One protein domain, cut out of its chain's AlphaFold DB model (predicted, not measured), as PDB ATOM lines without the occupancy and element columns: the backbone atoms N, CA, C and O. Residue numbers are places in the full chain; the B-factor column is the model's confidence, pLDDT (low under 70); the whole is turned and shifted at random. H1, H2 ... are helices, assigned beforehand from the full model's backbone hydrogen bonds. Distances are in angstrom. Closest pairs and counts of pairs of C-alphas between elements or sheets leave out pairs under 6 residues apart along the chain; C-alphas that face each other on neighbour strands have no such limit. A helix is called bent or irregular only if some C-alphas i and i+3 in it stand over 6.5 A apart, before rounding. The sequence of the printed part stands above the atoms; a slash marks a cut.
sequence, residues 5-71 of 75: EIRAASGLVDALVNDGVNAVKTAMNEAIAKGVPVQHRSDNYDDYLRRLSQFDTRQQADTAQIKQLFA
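This is residues 5 to 71 of the 75 residues of the protein "Malonate decarboxylase subunit beta" of Klebsiella pneumoniae (UniProt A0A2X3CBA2). The model is a loose, flat, open loop of chain with four separate helices strung along it: H2 at one side of the loop, H3 at the other, and H1 and H4 near each other between them. Long links join H1 to H2 and H2 to H3, and residues 32 to 40, 42 to 47 and 56 to 62 stand free of the rest. The 67 printed residues include four named helices, H1, H2, H3 and H4 in that order, with no named strand, and the class is all helix. The whole is loose, with a radius of gyration of the C-alphas of 15.2 A, and it spans 44 by 27 by 12 A.

H1, residues 5 to 9, and H4, residues 63 to 70, only just touch, with 3 pairs of C-alphas within 8 A. Their closest C-alphas are those of Ala 9 and Lys 67, 6.3 A apart, and their centres are 9.9 A apart. H2, residues 21 to 33, touches no helix; it is apart from H1, from H4 and from H3, residues 45 to 53. H3 and H4 are close but not clearly touching, the C-alphas of Arg 51 and Leu 69 being their closest at 6.9 A. Those two helices run opposite ways at a steep tilt of 47 degrees. H1 and H3 are apart. In H1, H2, H3 and H4 every O i to N i+4 pair is within hydrogen-bond range.

H1 begins at C-alpha 5, at (-51.027, -29.164, 33.224), and ends at Ala 9. H2 runs from Val 21 to Ala 33, the longest helix at 13 residues, with 18.4 A from first to last C-alpha; C-alpha 21 is at (-58.323, -39.093, 47.241). H3 runs from Tyr 45 to Ser 53 over 12.0 A. H4 runs from Thr 63 to Phe 70 over 10.8 A and ends at C-alpha 70, at (-38.855, -27.496, 28.425). No helix is bent.

The two C-alphas farthest apart are those of Asn 22 and Arg 58, at 44.2 A, while the C-alphas of Glu 5 and Ala 71, the first and last printed, are 12.5 A apart. The links from H1 to H2 and from H2 to H3 are long, with 11 residues each, and the link from H3 to H4 is short, with 9 residues. Without the stretches that stand free, the body has 45 residues and spans 41 by 20 by 9 A. The printed part has no cut. The mean pLDDT of the printed part is 93.6, that of H4 is 87, and no printed residue is under 70.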
ATOM      1  N   GLU A   5     -51.055 -28.681  34.606       92.12
ATOM      2  CA  GLU A   5     -51.027 -29.164  33.224       92.12
ATOM      3  C   GLU A   5     -49.817 -28.623  32.463       92.12
ATOM      4  O   GLU A   5     -49.141 -29.355  31.741       92.12
ATOM      5  N   ILE A   6     -49.519 -27.334  32.644       90.94
ATOM      6  CA  ILE A   6     -48.373 -26.699  31.990       90.94
ATOM      7  C   ILE A   6     -47.077 -27.252  32.563       90.94
ATOM      8  O   ILE A   6     -46.182 -27.614  31.808       90.94
ATOM      9  N   ARG A   7     -46.990 -27.389  33.890       91.56
ATOM     10  CA  ARG A   7     -45.802 -27.959  34.529       91.56
ATOM     11  C   ARG A   7     -45.556 -29.401  34.092       91.56
ATOM     12  O   ARG A   7     -44.401 -29.769  33.907       91.56
ATOM     13  N   ALA A   8     -46.611 -30.196  33.915       92.12
ATOM     14  CA  ALA A   8     -46.495 -31.581  33.473       92.12
ATOM     15  C   ALA A   8     -46.022 -31.664  32.017       92.12
ATOM     16  O   ALA A   8     -45.071 -32.384  31.722       92.12
ATOM     17  N   ALA A   9     -46.615 -30.857  31.132       89.75
ATOM     18  CA  ALA A   9     -46.200 -30.763  29.732       89.75
ATOM     19  C   ALA A   9     -44.750 -30.265  29.566       89.75
ATOM     20  O   ALA A   9     -44.063 -30.670  28.635       89.75
ATOM     21  N   SER A  10     -44.279 -29.414  30.479       90.44
ATOM     22  CA  SER A  10     -42.912 -28.878  30.507       90.44
ATOM     23  C   SER A  10     -41.937 -29.709  31.359       90.44
ATOM     24  O   SER A  10     -40.854 -29.233  31.682       90.44
ATOM     25  N   GLY A  11     -42.313 -30.908  31.822       90.00
ATOM     26  CA  GLY A  11     -41.431 -31.770  32.627       90.00
ATOM     27  C   GLY A  11     -41.011 -31.203  33.998       90.00
ATOM     28  O   GLY A  11     -40.109 -31.742  34.645       90.00
ATOM     29  N   LEU A  12     -41.660 -30.134  34.468       91.88
ATOM     30  CA  LEU A  12     -41.357 -29.438  35.727       91.88
ATOM     31  C   LEU A  12     -42.065 -30.052  36.947       91.88
ATOM     32  O   LEU A  12     -41.866 -29.590  38.070       91.88
ATOM     33  N   VAL A  13     -42.884 -31.080  36.734       94.25
ATOM     34  CA  VAL A  13     -43.434 -31.964  37.771       94.25
ATOM     35  C   VAL A  13     -43.305 -33.413  37.325       94.25
ATOM     36  O   VAL A  13     -43.140 -33.707  36.141       94.25
ATOM     37  N   ASP A  14     -43.379 -34.324  38.287       93.88
ATOM     38  CA  ASP A  14     -43.164 -35.752  38.046       93.88
ATOM     39  C   ASP A  14     -44.461 -36.493  37.703       93.88
ATOM     40  O   ASP A  14     -44.420 -37.495  36.989       93.88
ATOM     41  N   ALA A  15     -45.607 -35.974  38.153       95.06
ATOM     42  CA  ALA A  15     -46.935 -36.480  37.830       95.06
ATOM     43  C   ALA A  15     -47.980 -35.352  37.853       95.06
ATOM     44  O   ALA A  15     -47.893 -34.427  38.664       95.06
ATOM     45  N   LEU A  16     -48.984 -35.461  36.981       96.38
ATOM     46  CA  LEU A  16     -50.240 -34.715  37.053       96.38
ATOM     47  C   LEU A  16     -51.323 -35.691  37.510       96.38
ATOM     48  O   LEU A  16     -51.495 -36.739  36.892       96.38
ATOM     49  N   VAL A  17     -52.022 -35.369  38.595       97.69
ATOM     50  CA  VAL A  17     -52.957 -36.290  39.249       97.69
ATOM     51  C   VAL A  17     -54.360 -35.702  39.206       97.69
ATOM     52  O   VAL A  17     -54.541 -34.517  39.473       97.69
ATOM     53  N   ASN A  18     -55.343 -36.539  38.875       97.00
ATOM     54  CA  ASN A  18     -56.750 -36.151  38.900       97.00
ATOM     55  C   ASN A  18     -57.195 -35.797  40.323       97.00
ATOM     56  O   ASN A  18     -56.711 -36.375  41.297       97.00
ATOM     57  N   ASP A  19     -58.166 -34.894  40.431       97.31
ATOM     58  CA  ASP A  19     -58.742 -34.520  41.719       97.31
ATOM     59  C   ASP A  19     -59.538 -35.689  42.320       97.31
ATOM     60  O   ASP A  19     -60.632 -36.036  41.870       97.31
ATOM     61  N   GLY A  20     -58.944 -36.356  43.309       98.00
ATOM     62  CA  GLY A  20     -59.563 -37.483  43.990       98.00
ATOM     63  C   GLY A  20     -58.618 -38.183  44.959       98.00
ATOM     64  O   GLY A  20     -57.480 -38.513  44.629       98.00
ATOM     65  N   VAL A  21     -59.121 -38.491  46.157       98.25
ATOM     66  CA  VAL A  21     -58.323 -39.093  47.241       98.25
ATOM     67  C   VAL A  21     -57.641 -40.404  46.830       98.25
ATOM     68  O   VAL A  21     -56.481 -40.635  47.165       98.25
ATOM     69  N   ASN A  22     -58.325 -41.242  46.046       98.44
ATOM     70  CA  ASN A  22     -57.761 -42.498  45.557       98.44
ATOM     71  C   ASN A  22     -56.671 -42.262  44.503       98.44
ATOM     72  O   ASN A  22     -55.648 -42.938  44.540       98.44
ATOM     73  N   ALA A  23     -56.853 -41.282  43.611       98.25
ATOM     74  CA  ALA A  23     -55.854 -40.931  42.604       98.25
ATOM     75  C   ALA A  23     -54.566 -40.409  43.261       98.25
ATOM     76  O   ALA A  23     -53.473 -40.871  42.934       98.25
ATOM     77  N   VAL A  24     -54.699 -39.526  44.258       98.19
ATOM     78  CA  VAL A  24     -53.564 -39.006  45.035       98.19
ATOM     79  C   VAL A  24     -52.856 -40.123  45.803       98.19
ATOM     80  O   VAL A  24     -51.629 -40.212  45.758       98.19
ATOM     81  N   LYS A  25     -53.606 -41.017  46.462       98.56
ATOM     82  CA  LYS A  25     -53.032 -42.159  47.190       98.56
ATOM     83  C   LYS A  25     -52.224 -43.076  46.272       98.56
ATOM     84  O   LYS A  25     -51.122 -43.481  46.637       98.56
ATOM     85  N   THR A  26     -52.756 -43.399  45.095       98.50
ATOM     86  CA  THR A  26     -52.058 -44.239  44.115       98.50
ATOM     87  C   THR A  26     -50.767 -43.574  43.645       98.50
ATOM     88  O   THR A  26     -49.706 -44.180  43.773       98.50
ATOM     89  N   ALA A  27     -50.825 -42.310  43.212       98.25
ATOM     90  CA  ALA A  27     -49.646 -41.577  42.744       98.25
ATOM     91  C   ALA A  27     -48.552 -41.455  43.824       98.25
ATOM     92  O   ALA A  27     -47.365 -41.591  43.528       98.25
ATOM     93  N   MET A  28     -48.943 -41.249  45.086       98.19
ATOM     94  CA  MET A  28     -48.020 -41.216  46.226       98.19
ATOM     95  C   MET A  28     -47.300 -42.559  46.409       98.19
ATOM     96  O   MET A  28     -46.075 -42.597  46.514       98.19
ATOM     97  N   ASN A  29     -48.047 -43.666  46.417       98.50
ATOM     98  CA  ASN A  29     -47.471 -45.003  46.568       98.50
ATOM     99  C   ASN A  29     -46.534 -45.354  45.403       98.50
ATOM    100  O   ASN A  29     -45.461 -45.909  45.628       98.50
ATOM    101  N   GLU A  30     -46.906 -44.992  44.174       98.19
ATOM    102  CA  GLU A  30     -46.056 -45.167  42.993       98.19
ATOM    103  C   GLU A  30     -44.756 -44.360  43.090       98.19
ATOM    104  O   GLU A  30     -43.694 -44.867  42.735       98.19
ATOM    105  N   ALA A  31     -44.813 -43.118  43.581       97.31
ATOM    106  CA  ALA A  31     -43.625 -42.289  43.768       97.31
ATOM    107  C   ALA A  31     -42.678 -42.877  44.826       97.31
ATOM    108  O   ALA A  31     -41.476 -42.949  44.591       97.31
ATOM    109  N   ILE A  32     -43.212 -43.357  45.953       98.19
ATOM    110  CA  ILE A  32     -42.416 -44.013  47.002       98.19
ATOM    111  C   ILE A  32     -41.762 -45.291  46.469       98.19
ATOM    112  O   ILE A  32     -40.577 -45.516  46.701       98.19
ATOM    113  N   ALA A  33     -42.510 -46.111  45.724       98.25
ATOM    114  CA  ALA A  33     -42.006 -47.365  45.169       98.25
ATOM    115  C   ALA A  33     -40.849 -47.164  44.172       98.25
ATOM    116  O   ALA A  33     -39.996 -48.040  44.050       98.25
ATOM    117  N   LYS A  34     -40.790 -46.012  43.485       96.56
ATOM    118  CA  LYS A  34     -39.678 -45.645  42.587       96.56
ATOM    119  C   LYS A  34     -38.378 -45.314  43.330       96.56
ATOM    120  O   LYS A  34     -37.319 -45.342  42.708       96.56
ATOM    121  N   GLY A  35     -38.440 -45.022  44.630       96.62
ATOM    122  CA  GLY A  35     -37.277 -44.642  45.427       96.62
ATOM    123  C   GLY A  35     -36.706 -43.269  45.057       96.62
ATOM    124  O   GLY A  35     -37.387 -42.413  44.489       96.62
ATOM    125  N   VAL A  36     -35.444 -43.037  45.423       96.81
ATOM    126  CA  VAL A  36     -34.747 -41.771  45.151       96.81
ATOM    127  C   VAL A  36     -34.341 -41.722  43.671       96.81
ATOM    128  O   VAL A  36     -33.751 -42.687  43.181       96.81
ATOM    129  N   PRO A  37     -34.636 -40.631  42.939       95.44
ATOM    130  CA  PRO A  37     -34.220 -40.504  41.548       95.44
ATOM    131  C   PRO A  37     -32.691 -40.475  41.439       95.44
ATOM    132  O   PRO A  37     -32.009 -39.894  42.275       95.44
ATOM    133  N   VAL A  38     -32.160 -41.055  40.361       94.88
ATOM    134  CA  VAL A  38     -30.711 -41.096  40.088       94.88
ATOM    135  C   VAL A  38     -30.102 -39.690  39.976       94.88
ATOM    136  O   VAL A  38     -28.948 -39.489  40.336       94.88
ATOM    137  N   GLN A  39     -30.878 -38.719  39.492       94.44
ATOM    138  CA  GLN A  39     -30.502 -37.310  39.410       94.44
ATOM    139  C   GLN A  39     -31.735 -36.459  39.719       94.44
ATOM    140  O   GLN A  39     -32.781 -36.631  39.081       94.44
ATOM    141  N   HIS A  40     -31.641 -35.537  40.678       95.00
ATOM    142  CA  HIS A  40     -32.723 -34.587  40.916       95.00
ATOM    143  C   HIS A  40     -32.721 -33.501  39.835       95.00
ATOM    144  O   HIS A  40     -31.680 -33.143  39.287       95.00
ATOM    145  N   ARG A  41     -33.887 -32.901  39.550       94.06
ATOM    146  CA  ARG A  41     -33.967 -31.745  38.633       94.06
ATOM    147  C   ARG A  41     -33.033 -30.603  39.049       94.06
ATOM    148  O   ARG A  41     -32.497 -29.932  38.176       94.06
ATOM    149  N   SER A  42     -32.833 -30.403  40.355       94.50
ATOM    150  CA  SER A  42     -31.900 -29.410  40.913       94.50
ATOM    151  C   SER A  42     -30.451 -29.645  40.496       94.50
ATOM    152  O   SER A  42     -29.696 -28.687  40.369       94.50
ATOM    153  N   ASP A  43     -30.082 -30.899  40.241       96.38
ATOM    154  CA  ASP A  43     -28.719 -31.289  39.880       96.38
ATOM    155  C   ASP A  43     -28.483 -31.167  38.369       96.38
ATOM    156  O   ASP A  43     -27.356 -31.279  37.903       96.38
ATOM    157  N   ASN A  44     -29.538 -30.935  37.579       93.62
ATOM    158  CA  ASN A  44     -29.461 -30.757  36.129       93.62
ATOM    159  C   ASN A  44     -29.330 -29.274  35.729       93.62
ATOM    160  O   ASN A  44     -29.847 -28.845  34.696       93.62
ATOM    161  N   TYR A  45     -28.695 -28.460  36.576       94.44
ATOM    162  CA  TYR A  45     -28.618 -27.008  36.400       94.44
ATOM    163  C   TYR A  45     -27.946 -26.611  35.076       94.44
ATOM    164  O   TYR A  45     -28.400 -25.666  34.435       94.44
ATOM    165  N   ASP A  46     -26.933 -27.359  34.627       95.19
ATOM    166  CA  ASP A  46     -26.229 -27.100  33.366       95.19
ATOM    167  C   ASP A  46     -27.167 -27.165  32.149       95.19
ATOM    168  O   ASP A  46     -27.108 -26.305  31.266       95.19
ATOM    169  N   ASP A  47     -28.092 -28.134  32.111       92.75
ATOM    170  CA  ASP A  47     -29.079 -28.246  31.032       92.75
ATOM    171  C   ASP A  47     -30.051 -27.061  31.026       92.75
ATOM    172  O   ASP A  47     -30.310 -26.461  29.978       92.75
ATOM    173  N   TYR A  48     -30.549 -26.678  32.206       93.81
ATOM    174  CA  TYR A  48     -31.449 -25.535  32.347       93.81
ATOM    175  C   TYR A  48     -30.765 -24.220  31.960       93.81
ATOM    176  O   TYR A  48     -31.349 -23.432  31.216       93.81
ATOM    177  N   LEU A  49     -29.526 -23.991  32.406       95.19
ATOM    178  CA  LEU A  49     -28.754 -22.798  32.051       95.19
ATOM    179  C   LEU A  49     -28.505 -22.723  30.544       95.19
ATOM    180  O   LEU A  49     -28.712 -21.668  29.944       95.19
ATOM    181  N   ARG A  50     -28.137 -23.843  29.911       94.12
ATOM    182  CA  ARG A  50     -27.955 -23.917  28.457       94.12
ATOM    183  C   ARG A  50     -29.232 -23.532  27.711       94.12
ATOM    184  O   ARG A  50     -29.175 -22.650  26.856       94.12
ATOM    185  N   ARG A  51     -30.380 -24.125  28.060       92.62
ATOM    186  CA  ARG A  51     -31.686 -23.802  27.448       92.62
ATOM    187  C   ARG A  51     -32.047 -22.325  27.627       92.62
ATOM    188  O   ARG A  51     -32.406 -21.657  26.662       92.62
ATOM    189  N   LEU A  52     -31.912 -21.802  28.846       93.75
ATOM    190  CA  LEU A  52     -32.248 -20.413  29.168       93.75
ATOM    191  C   LEU A  52     -31.326 -19.404  28.473       93.75
ATOM    192  O   LEU A  52     -31.798 -18.355  28.051       93.75
ATOM    193  N   SER A  53     -30.041 -19.726  28.293       94.38
ATOM    194  CA  SER A  53     -29.083 -18.850  27.598       94.38
ATOM    195  C   SER A  53     -29.416 -18.622  26.118       94.38
ATOM    196  O   SER A  53     -28.975 -17.640  25.527       94.38
ATOM    197  N   GLN A  54     -30.197 -19.526  25.524       91.19
ATOM    198  CA  GLN A  54     -30.605 -19.488  24.118       91.19
ATOM    199  C   GLN A  54     -32.013 -18.907  23.935       91.19
ATOM    200  O   GLN A  54     -32.460 -18.716  22.804       91.19
ATOM    201  N   PHE A  55     -32.726 -18.639  25.030       92.25
ATOM    202  CA  PHE A  55     -34.091 -18.135  24.995       92.25
ATOM    203  C   PHE A  55     -34.107 -16.612  24.812       92.25
ATOM    204  O   PHE A  55     -33.442 -15.881  25.543       92.25
ATOM    205  N   ASP A  56     -34.892 -16.114  23.851       91.81
ATOM    206  CA  ASP A  56     -35.061 -14.674  23.650       91.81
ATOM    207  C   ASP A  56     -35.958 -14.075  24.741       91.81
ATOM    208  O   ASP A  56     -37.177 -14.243  24.735       91.81
ATOM    209  N   THR A  57     -35.352 -13.337  25.669       92.94
ATOM    210  CA  THR A  57     -36.048 -12.717  26.804       92.94
ATOM    211  C   THR A  57     -36.566 -11.303  26.520       92.94
ATOM    212  O   THR A  57     -37.033 -10.636  27.443       92.94
ATOM    213  N   ARG A  58     -36.470 -10.789  25.282       94.94
ATOM    214  CA  ARG A  58     -36.939  -9.426  24.937       94.94
ATOM    215  C   ARG A  58     -38.462  -9.304  24.913       94.94
ATOM    216  O   ARG A  58     -38.984  -8.192  24.935       94.94
ATOM    217  N   GLN A  59     -39.162 -10.431  24.847       90.38
ATOM    218  CA  GLN A  59     -40.616 -10.527  24.903       90.38
ATOM    219  C   GLN A  59     -41.018 -11.406  26.086       90.38
ATOM    220  O   GLN A  59     -40.288 -12.321  26.472       90.38
ATOM    221  N   GLN A  60     -42.185 -11.127  26.671       91.94
ATOM    222  CA  GLN A  60     -42.744 -12.000  27.700       91.94
ATOM    223  C   GLN A  60     -43.027 -13.378  27.108       91.94
ATOM    224  O   GLN A  60     -43.662 -13.487  26.061       91.94
ATOM    225  N   ALA A  61     -42.561 -14.414  27.802       91.19
ATOM    226  CA  ALA A  61     -42.788 -15.784  27.386       91.19
ATOM    227  C   ALA A  61     -44.278 -16.135  27.487       91.19
ATOM    228  O   ALA A  61     -44.934 -15.819  28.482       91.19
ATOM    229  N   ASP A  62     -44.789 -16.839  26.484       90.25
ATOM    230  CA  ASP A  62     -46.118 -17.431  26.507       90.25
ATOM    231  C   ASP A  62     -46.086 -18.942  26.805       90.25
ATOM    232  O   ASP A  62     -45.045 -19.586  26.959       90.25
ATOM    233  N   THR A  63     -47.275 -19.539  26.901       87.12
ATOM    234  CA  THR A  63     -47.416 -20.960  27.246       87.12
ATOM    235  C   THR A  63     -46.834 -21.893  26.181       87.12
ATOM    236  O   THR A  63     -46.314 -22.953  26.528       87.12
ATOM    237  N   ALA A  64     -46.936 -21.540  24.898       86.75
ATOM    238  CA  ALA A  64     -46.418 -22.365  23.812       86.75
ATOM    239  C   ALA A  64     -44.885 -22.359  23.825       86.75
ATOM    240  O   ALA A  64     -44.266 -23.422  23.757       86.75
ATOM    241  N   GLN A  65     -44.286 -21.185  24.031       88.69
ATOM    242  CA  GLN A  65     -42.841 -21.014  24.151       88.69
ATOM    243  C   GLN A  65     -42.268 -21.796  25.341       88.69
ATOM    244  O   GLN A  65     -41.271 -22.498  25.190       88.69
ATOM    245  N   ILE A  66     -42.924 -21.755  26.507       88.00
ATOM    246  CA  ILE A  66     -42.491 -22.521  27.690       88.00
ATOM    247  C   ILE A  66     -42.617 -24.037  27.481       88.00
ATOM    248  O   ILE A  66     -41.743 -24.793  27.916       88.00
ATOM    249  N   LYS A  67     -43.673 -24.503  26.804       85.62
ATOM    250  CA  LYS A  67     -43.801 -25.922  26.441       85.62
ATOM    251  C   LYS A  67     -42.679 -26.354  25.505       85.62
ATOM    252  O   LYS A  67     -42.102 -27.402  25.738       85.62
ATOM    253  N   GLN A  68     -42.343 -25.550  24.500       85.81
ATOM    254  CA  GLN A  68     -41.264 -25.870  23.566       85.81
ATOM    255  C   GLN A  68     -39.886 -25.867  24.246       85.81
ATOM    256  O   GLN A  68     -39.086 -26.765  24.010       85.81
ATOM    257  N   LEU A  69     -39.619 -24.890  25.118       87.62
ATOM    258  CA  LEU A  69     -38.326 -24.741  25.792       87.62
ATOM    259  C   LEU A  69     -37.996 -25.922  26.723       87.62
ATOM    260  O   LEU A  69     -36.840 -26.341  26.824       87.62
ATOM    261  N   PHE A  70     -39.011 -26.460  27.400       86.56
ATOM    262  CA  PHE A  70     -38.855 -27.496  28.425       86.56
ATOM    263  C   PHE A  70     -39.579 -28.807  28.109       86.56
ATOM    264  O   PHE A  70     -39.719 -29.645  28.998       86.56
ATOM    265  N   ALA A  71     -40.046 -29.010  26.875       78.62
ATOM    266  CA  ALA A  71     -40.573 -30.308  26.470       78.62
ATOM    267  C   ALA A  71     -39.538 -31.388  26.807       78.62
ATOM    268  O   ALA A  71     -38.335 -31.203  26.584       78.62
TER     269      ALA A  71